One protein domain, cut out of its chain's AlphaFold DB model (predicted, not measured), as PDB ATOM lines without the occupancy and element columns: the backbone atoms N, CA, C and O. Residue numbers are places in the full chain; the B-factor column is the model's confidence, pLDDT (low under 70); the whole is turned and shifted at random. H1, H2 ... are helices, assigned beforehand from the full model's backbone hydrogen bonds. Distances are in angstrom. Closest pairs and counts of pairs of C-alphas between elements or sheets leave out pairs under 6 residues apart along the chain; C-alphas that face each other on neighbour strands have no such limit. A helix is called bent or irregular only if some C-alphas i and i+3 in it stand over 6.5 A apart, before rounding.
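AT A GLANCE: This is residues 148 to 212 of the 214 residues of an uncharacterized protein of Streptococcus sobrinus W1703 (UniProt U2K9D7). Three helices, H1, H2 and H3, fold back one after another, and a short fourth, H4, crosses H1 and H2 nearly at right angles. The printed part has 65 residues, all helix by class, in the order H1, H2, H3, H4; it is compact, radius of gyration of the C-alphas 10.6 A, and rounded, 25 by 24 by 22 A.

HOW THE PARTS SIT: H1, residues 148 to 161, and H2, residues 166 to 174, form a hairpin and only just touch, with 3 pairs of C-alphas within 8 A, closest Val 160 and Glu 166, 5.9 A. H2 and H3, residues 179 to 193, form another, closest C-alphas Leu 172 and Gln 182, 7.0 A. H4, residues 202 to 210, touches H2 about perpendicular at 86 degrees, closest C-alphas Ala 173 and Leu 209, 5.3 A. H4 also touches H1, closest C-alphas Ile 152 and Ile 208, 5.6 A. Every O i to N i+4 pair is within hydrogen-bond range in H1 and H2, 9 of 11 in H3, 3 of 5 in H4.

IN THESE COORDINATES: H1 spans 19.9 A from C-alpha 148 at (115.593, 154.676, 116.086). H3 spans 17.6 A and is irregular: C-alphas 188 and 191 are 8.2 A apart. H4 ends at C-alpha 210, (116.548, 143.644, 115.490).

THE WHOLE: The printed part has no cut and no long link. Residues 148 to 154, 176 and 194 to 212 are under pLDDT 70.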
ATOM      1  N   TYR A 148     115.018 156.020 116.069       50.81
ATOM      2  CA  TYR A 148     115.593 154.676 116.086       50.81
ATOM      3  C   TYR A 148     115.243 153.868 114.825       50.81
ATOM      4  O   TYR A 148     116.137 153.366 114.152       50.81
ATOM      5  N   TYR A 149     113.969 153.797 114.431       53.09
ATOM      6  CA  TYR A 149     113.552 153.089 113.211       53.09
ATOM      7  C   TYR A 149     114.117 153.729 111.928       53.09
ATOM      8  O   TYR A 149     114.533 153.031 111.004       53.09
ATOM      9  N   ASN A 150     114.230 155.057 111.891       57.12
ATOM     10  CA  ASN A 150     114.858 155.761 110.771       57.12
ATOM     11  C   ASN A 150     116.369 155.497 110.683       57.12
ATOM     12  O   ASN A 150     116.880 155.315 109.578       57.12
ATOM     13  N   GLN A 151     117.077 155.410 111.815       59.41
ATOM     14  CA  GLN A 151     118.482 154.982 111.850       59.41
ATOM     15  C   GLN A 151     118.642 153.552 111.327       59.41
ATOM     16  O   GLN A 151     119.575 153.267 110.580       59.41
ATOM     17  N   ILE A 152     117.702 152.669 111.658       63.03
ATOM     18  CA  ILE A 152     117.686 151.287 111.176       63.03
ATOM     19  C   ILE A 152     117.506 151.229 109.653       63.03
ATOM     20  O   ILE A 152     118.261 150.528 108.976       63.03
ATOM     21  N   ILE A 153     116.562 151.997 109.095       66.75
ATOM     22  CA  ILE A 153     116.365 152.096 107.639       66.75
ATOM     23  C   ILE A 153     117.595 152.696 106.951       66.75
ATOM     24  O   ILE A 153     118.020 152.187 105.915       66.75
ATOM     25  N   GLN A 154     118.185 153.759 107.503       67.69
ATOM     26  CA  GLN A 154     119.400 154.361 106.946       67.69
ATOM     27  C   GLN A 154     120.549 153.357 106.905       67.69
ATOM     28  O   GLN A 154     121.206 153.226 105.874       67.69
ATOM     29  N   TYR A 155     120.732 152.591 107.980       71.50
ATOM     30  CA  TYR A 155     121.766 151.569 108.049       71.50
ATOM     31  C   TYR A 155     121.528 150.455 107.021       71.50
ATOM     32  O   TYR A 155     122.451 150.074 106.299       71.50
ATOM     33  N   LYS A 156     120.285 149.963 106.904       77.38
ATOM     34  CA  LYS A 156     119.901 148.978 105.880       77.38
ATOM     35  C   LYS A 156     120.203 149.505 104.472       77.38
ATOM     36  O   LYS A 156     120.850 148.816 103.687       77.38
ATOM     37  N   ASN A 157     119.809 150.740 104.167       75.88
ATOM     38  CA  ASN A 157     120.054 151.353 102.859       75.88
ATOM     39  C   ASN A 157     121.549 151.526 102.565       75.88
ATOM     40  O   ASN A 157     121.980 151.321 101.429       75.88
ATOM     41  N   GLU A 158     122.353 151.883 103.563       75.38
ATOM     42  CA  GLU A 158     123.794 152.044 103.390       75.38
ATOM     43  C   GLU A 158     124.493 150.700 103.139       75.38
ATOM     44  O   GLU A 158     125.347 150.609 102.256       75.38
ATOM     45  N   MET A 159     124.081 149.631 103.830       79.62
ATOM     46  CA  MET A 159     124.550 148.271 103.544       79.62
ATOM     47  C   MET A 159     124.239 147.839 102.107       79.62
ATOM     48  O   MET A 159     125.128 147.340 101.415       79.62
ATOM     49  N   VAL A 160     123.000 148.064 101.648       81.69
ATOM     50  CA  VAL A 160     122.582 147.742 100.274       81.69
ATOM     51  C   VAL A 160     123.395 148.541  99.260       81.69
ATOM     52  O   VAL A 160     123.945 147.981  98.314       81.69
ATOM     53  N   THR A 161     123.556 149.844  99.500       79.50
ATOM     54  CA  THR A 161     124.323 150.741  98.622       79.50
ATOM     55  C   THR A 161     125.786 150.316  98.505       79.50
ATOM     56  O   THR A 161     126.388 150.456  97.442       79.50
ATOM     57  N   LYS A 162     126.369 149.766  99.577       81.00
ATOM     58  CA  LYS A 162     127.753 149.274  99.578       81.00
ATOM     59  C   LYS A 162     127.894 147.815  99.132       81.00
ATOM     60  O   LYS A 162     128.996 147.278  99.192       81.00
ATOM     61  N   GLY A 163     126.820 147.200  98.633       82.12
ATOM     62  CA  GLY A 163     126.862 145.922  97.922       82.12
ATOM     63  C   GLY A 163     126.490 144.692  98.747       82.12
ATOM     64  O   GLY A 163     126.761 143.577  98.306       82.12
ATOM     65  N   ILE A 164     125.881 144.859  99.925       84.69
ATOM     66  CA  ILE A 164     125.298 143.738 100.674       84.69
ATOM     67  C   ILE A 164     123.878 143.481 100.139       84.69
ATOM     68  O   ILE A 164     123.065 144.405 100.152       84.69
ATOM     69  N   PRO A 165     123.537 142.262  99.684       88.31
ATOM     70  CA  PRO A 165     122.192 141.963  99.200       88.31
ATOM     71  C   PRO A 165     121.129 142.204 100.275       88.31
ATOM     72  O   PRO A 165     121.278 141.750 101.412       88.31
ATOM     73  N   GLU A 166     120.034 142.868  99.900       82.81
ATOM     74  CA  GLU A 166     118.918 143.165 100.806       82.81
ATOM     75  C   GLU A 166     118.343 141.893 101.444       82.81
ATOM     76  O   GLU A 166     118.098 141.857 102.646       82.81
ATOM     77  N   GLU A 167     118.245 140.820 100.664       84.94
ATOM     78  CA  GLU A 167     117.776 139.502 101.098       84.94
ATOM     79  C   GLU A 167     118.612 138.927 102.252       84.94
ATOM     80  O   GLU A 167     118.064 138.331 103.178       84.94
ATOM     81  N   GLU A 168     119.935 139.125 102.238       84.50
ATOM     82  CA  GLU A 168     120.821 138.652 103.309       84.50
ATOM     83  C   GLU A 168     120.690 139.511 104.576       84.50
ATOM     84  O   GLU A 168     120.801 138.988 105.687       84.50
ATOM     85  N   ILE A 169     120.417 140.812 104.423       81.44
ATOM     86  CA  ILE A 169     120.160 141.731 105.542       81.44
ATOM     87  C   ILE A 169     118.818 141.401 106.194       81.44
ATOM     88  O   ILE A 169     118.742 141.299 107.418       81.44
ATOM     89  N   ASP A 170     117.776 141.189 105.393       81.31
ATOM     90  CA  ASP A 170     116.438 140.844 105.873       81.31
ATOM     91  C   ASP A 170     116.425 139.457 106.512       81.31
ATOM     92  O   ASP A 170     115.835 139.265 107.577       81.31
ATOM     93  N   TYR A 171     117.134 138.490 105.927       81.50
ATOM     94  CA  TYR A 171     117.323 137.182 106.545       81.50
ATOM     95  C   TYR A 171     118.004 137.300 107.912       81.50
ATOM     96  O   TYR A 171     117.544 136.698 108.883       81.50
ATOM     97  N   LEU A 172     119.057 138.113 108.024       80.62
ATOM     98  CA  LEU A 172     119.744 138.356 109.291       80.62
ATOM     99  C   LEU A 172     118.847 139.070 110.315       80.62
ATOM    100  O   LEU A 172     118.834 138.679 111.483       80.62
ATOM    101  N   ALA A 173     118.093 140.088 109.890       74.31
ATOM    102  CA  ALA A 173     117.162 140.827 110.740       74.31
ATOM    103  C   ALA A 173     116.060 139.912 111.288       74.31
ATOM    104  O   ALA A 173     115.744 139.989 112.472       74.31
ATOM    105  N   ASN A 174     115.558 138.988 110.462       76.81
ATOM    106  CA  ASN A 174     114.548 138.001 110.836       76.81
ATOM    107  C   ASN A 174     115.083 136.867 111.735       76.81
ATOM    108  O   ASN A 174     114.297 136.210 112.413       76.81
ATOM    109  N   ASN A 175     116.403 136.646 111.777       73.69
ATOM    110  CA  ASN A 175     117.041 135.527 112.487       73.69
ATOM    111  C   ASN A 175     118.129 136.004 113.468       73.69
ATOM    112  O   ASN A 175     119.220 135.439 113.561       73.69
ATOM    113  N   THR A 176     117.831 137.050 114.242       67.38
ATOM    114  CA  THR A 176     118.779 137.697 115.175       67.38
ATOM    115  C   THR A 176     119.213 136.844 116.378       67.38
ATOM    116  O   THR A 176     120.064 137.273 117.153       67.38
ATOM    117  N   GLU A 177     118.686 135.634 116.558       74.56
ATOM    118  CA  GLU A 177     119.135 134.709 117.612       74.56
ATOM    119  C   GLU A 177     120.174 133.689 117.112       74.56
ATOM    120  O   GLU A 177     120.871 133.058 117.916       74.56
ATOM    121  N   ASP A 178     120.347 133.568 115.792       80.00
ATOM    122  CA  ASP A 178     121.284 132.632 115.180       80.00
ATOM    123  C   ASP A 178     122.716 133.189 115.174       80.00
ATOM    124  O   ASP A 178     123.158 133.922 114.283       80.00
ATOM    125  N   LYS A 179     123.474 132.807 116.204       78.00
ATOM    126  CA  LYS A 179     124.864 133.239 116.403       78.00
ATOM    127  C   LYS A 179     125.814 132.767 115.301       78.00
ATOM    128  O   LYS A 179     126.865 133.387 115.120       78.00
ATOM    129  N   GLU A 180     125.515 131.668 114.612       81.00
ATOM    130  CA  GLU A 180     126.372 131.145 113.547       81.00
ATOM    131  C   GLU A 180     126.185 131.964 112.271       81.00
ATOM    132  O   GLU A 180     127.169 132.459 111.709       81.00
ATOM    133  N   ASN A 181     124.932 132.241 111.908       80.94
ATOM    134  CA  ASN A 181     124.594 133.125 110.797       80.94
ATOM    135  C   ASN A 181     125.092 134.560 111.018       80.94
ATOM    136  O   ASN A 181     125.669 135.156 110.108       80.94
ATOM    137  N   GLN A 182     125.004 135.087 112.241       75.88
ATOM    138  CA  GLN A 182     125.596 136.384 112.593       75.88
ATOM    139  C   GLN A 182     127.108 136.430 112.371       75.88
ATOM    140  O   GLN A 182     127.637 137.382 111.792       75.88
ATOM    141  N   ARG A 183     127.826 135.403 112.839       77.56
ATOM    142  CA  ARG A 183     129.284 135.314 112.674       77.56
ATOM    143  C   ARG A 183     129.669 135.164 111.208       77.56
ATOM    144  O   ARG A 183     130.660 135.761 110.792       77.56
ATOM    145  N   SER A 184     128.904 134.384 110.448       82.88
ATOM    146  CA  SER A 184     129.098 134.206 109.010       82.88
ATOM    147  C   SER A 184     128.916 135.529 108.261       82.88
ATOM    148  O   SER A 184     129.819 135.956 107.541       82.88
ATOM    149  N   PHE A 185     127.819 136.245 108.527       84.69
ATOM    150  CA  PHE A 185     127.519 137.547 107.929       84.69
ATOM    151  C   PHE A 185     128.606 138.589 108.229       84.69
ATOM    152  O   PHE A 185     129.114 139.238 107.315       84.69
ATOM    153  N   LEU A 186     129.037 138.701 109.493       79.19
ATOM    154  CA  LEU A 186     130.110 139.625 109.875       79.19
ATOM    155  C   LEU A 186     131.435 139.297 109.204       79.19
ATOM    156  O   LEU A 186     132.136 140.214 108.803       79.19
ATOM    157  N   ARG A 187     131.797 138.015 109.089       78.44
ATOM    158  CA  ARG A 187     133.040 137.608 108.416       78.44
ATOM    159  C   ARG A 187     132.996 137.911 106.925       78.44
ATOM    160  O   ARG A 187     134.003 138.338 106.371       78.44
ATOM    161  N   LYS A 188     131.845 137.685 106.292       87.19
ATOM    162  CA  LYS A 188     131.642 137.893 104.857       87.19
ATOM    163  C   LYS A 188     131.685 139.375 104.481       87.19
ATOM    164  O   LYS A 188     132.316 139.722 103.488       87.19
ATOM    165  N   TYR A 189     131.068 140.242 105.287       84.62
ATOM    166  CA  TYR A 189     130.903 141.667 104.972       84.62
ATOM    167  C   TYR A 189     131.742 142.617 105.825       84.62
ATOM    168  O   TYR A 189     131.589 143.831 105.728       84.62
ATOM    169  N   GLU A 190     132.663 142.079 106.619       76.69
ATOM    170  CA  GLU A 190     133.581 142.815 107.490       76.69
ATOM    171  C   GLU A 190     134.181 144.082 106.846       76.69
ATOM    172  O   GLU A 190     134.037 145.160 107.430       76.69
ATOM    173  N   PRO A 191     134.750 144.015 105.621       74.44
ATOM    174  CA  PRO A 191     135.385 145.178 105.004       74.44
ATOM    175  C   PRO A 191     134.378 146.269 104.622       74.44
ATOM    176  O   PRO A 191     134.686 147.454 104.704       74.44
ATOM    177  N   ILE A 192     133.166 145.867 104.231       75.38
ATOM    178  CA  ILE A 192     132.080 146.772 103.843       75.38
ATOM    179  C   ILE A 192     131.498 147.449 105.087       75.38
ATOM    180  O   ILE A 192     131.320 148.666 105.110       75.38
ATOM    181  N   LEU A 193     131.266 146.668 106.146       72.56
ATOM    182  CA  LEU A 193     130.707 147.137 107.412       72.56
ATOM    183  C   LEU A 193     131.643 148.114 108.134       72.56
ATOM    184  O   LEU A 193     131.158 149.071 108.731       72.56
ATOM    185  N   ARG A 194     132.971 147.931 108.047       66.19
ATOM    186  CA  ARG A 194     133.953 148.899 108.578       66.19
ATOM    187  C   ARG A 194     133.891 150.265 107.904       66.19
ATOM    188  O   ARG A 194     134.298 151.249 108.509       66.19
ATOM    189  N   GLY A 195     133.432 150.319 106.656       63.34
ATOM    190  CA  GLY A 195     133.320 151.557 105.897       63.34
ATOM    191  C   GLY A 195     132.054 152.358 106.193       63.34
ATOM    192  O   GLY A 195     131.881 153.410 105.588       63.34
ATOM    193  N   ILE A 196     131.136 151.861 107.031       66.44
ATOM    194  CA  ILE A 196     129.889 152.540 107.416       66.44
ATOM    195  C   ILE A 196     130.165 153.406 108.653       66.44
ATOM    196  O   ILE A 196     130.520 152.885 109.707       66.44
ATOM    197  N   GLU A 197     130.022 154.729 108.527       54.34
ATOM    198  CA  GLU A 197     130.420 155.743 109.529       54.34
ATOM    199  C   GLU A 197     129.465 155.867 110.736       54.34
ATOM    200  O   GLU A 197     129.462 156.871 111.449       54.34
ATOM    201  N   VAL A 198     128.650 154.852 111.021       51.81
ATOM    202  CA  VAL A 198     127.745 154.877 112.176       51.81
ATOM    203  C   VAL A 198     128.446 154.278 113.399       51.81
ATOM    204  O   VAL A 198     129.039 153.202 113.343       51.81
ATOM    205  N   ALA A 199     128.387 155.008 114.516       41.03
ATOM    206  CA  ALA A 199     129.137 154.796 115.751       41.03
ATOM    207  C   ALA A 199     129.124 153.351 116.312       41.03
ATOM    208  O   ALA A 199     128.358 153.000 117.202       41.03
ATOM    209  N   SER A 200     130.120 152.576 115.886       39.44
ATOM    210  CA  SER A 200     130.845 151.533 116.626       39.44
ATOM    211  C   SER A 200     130.138 150.219 117.024       39.44
ATOM    212  O   SER A 200     129.064 150.176 117.616       39.44
ATOM    213  N   ALA A 201     130.903 149.141 116.810       45.84
ATOM    214  CA  ALA A 201     130.760 147.760 117.275       45.84
ATOM    215  C   ALA A 201     129.669 146.902 116.609       45.84
ATOM    216  O   ALA A 201     128.480 147.198 116.645       45.84
ATOM    217  N   ALA A 202     130.076 145.732 116.104       46.41
ATOM    218  CA  ALA A 202     129.198 144.688 115.565       46.41
ATOM    219  C   ALA A 202     128.030 144.299 116.502       46.41
ATOM    220  O   ALA A 202     126.992 143.844 116.041       46.41
ATOM    221  N   ALA A 203     128.165 144.509 117.818       47.56
ATOM    222  CA  ALA A 203     127.083 144.314 118.785       47.56
ATOM    223  C   ALA A 203     125.956 145.363 118.668       47.56
ATOM    224  O   ALA A 203     124.794 145.049 118.920       47.56
ATOM    225  N   THR A 204     126.287 146.595 118.279       57.41
ATOM    226  CA  THR A 204     125.341 147.693 118.025       57.41
ATOM    227  C   THR A 204     124.582 147.444 116.727       57.41
ATOM    228  O   THR A 204     123.373 147.647 116.679       57.41
ATOM    229  N   LEU A 205     125.259 146.883 115.719       63.16
ATOM    230  CA  LEU A 205     124.661 146.528 114.434       63.16
ATOM    231  C   LEU A 205     123.459 145.581 114.575       63.16
ATOM    232  O   LEU A 205     122.401 145.829 114.005       63.16
ATOM    233  N   PHE A 206     123.601 144.507 115.353       61.38
ATOM    234  CA  PHE A 206     122.508 143.544 115.519       61.38
ATOM    235  C   PHE A 206     121.356 144.095 116.356       61.38
ATOM    236  O   PHE A 206     120.205 143.783 116.070       61.38
ATOM    237  N   LYS A 207     121.643 144.944 117.353       59.47
ATOM    238  CA  LYS A 207     120.596 145.642 118.114       59.47
ATOM    239  C   LYS A 207     119.791 146.589 117.224       59.47
ATOM    240  O   LYS A 207     118.567 146.615 117.340       59.47
ATOM    241  N   ILE A 208     120.470 147.311 116.326       60.69
ATOM    242  CA  ILE A 208     119.851 148.171 115.311       60.69
ATOM    243  C   ILE A 208     118.953 147.308 114.410       60.69
ATOM    244  O   ILE A 208     117.743 147.501 114.393       60.69
ATOM    245  N   LEU A 209     119.487 146.274 113.753       61.28
ATOM    246  CA  LEU A 209     118.700 145.443 112.828       61.28
ATOM    247  C   LEU A 209     117.524 144.704 113.487       61.28
ATOM    248  O   LEU A 209     116.472 144.567 112.867       61.28
ATOM    249  N   GLN A 210     117.646 144.278 114.749       60.84
ATOM    250  CA  GLN A 210     116.548 143.644 115.490       60.84
ATOM    251  C   GLN A 210     115.329 144.569 115.661       60.84
ATOM    252  O   GLN A 210     114.212 144.088 115.846       60.84
ATOM    253  N   GLY A 211     115.515 145.888 115.576       54.12
ATOM    254  CA  GLY A 211     114.415 146.848 115.583       54.12
ATOM    255  C   GLY A 211     113.560 146.862 114.307       54.12
ATOM    256  O   GLY A 211     112.513 147.490 114.336       54.12
ATOM    257  N   LEU A 212     113.945 146.171 113.219       54.38
ATOM    258  CA  LEU A 212     113.078 145.980 112.036       54.38
ATOM    259  C   LEU A 212     111.899 145.032 112.302       54.38
ATOM    260  O   LEU A 212     110.899 145.084 111.595       54.38
TER     261      LEU A 212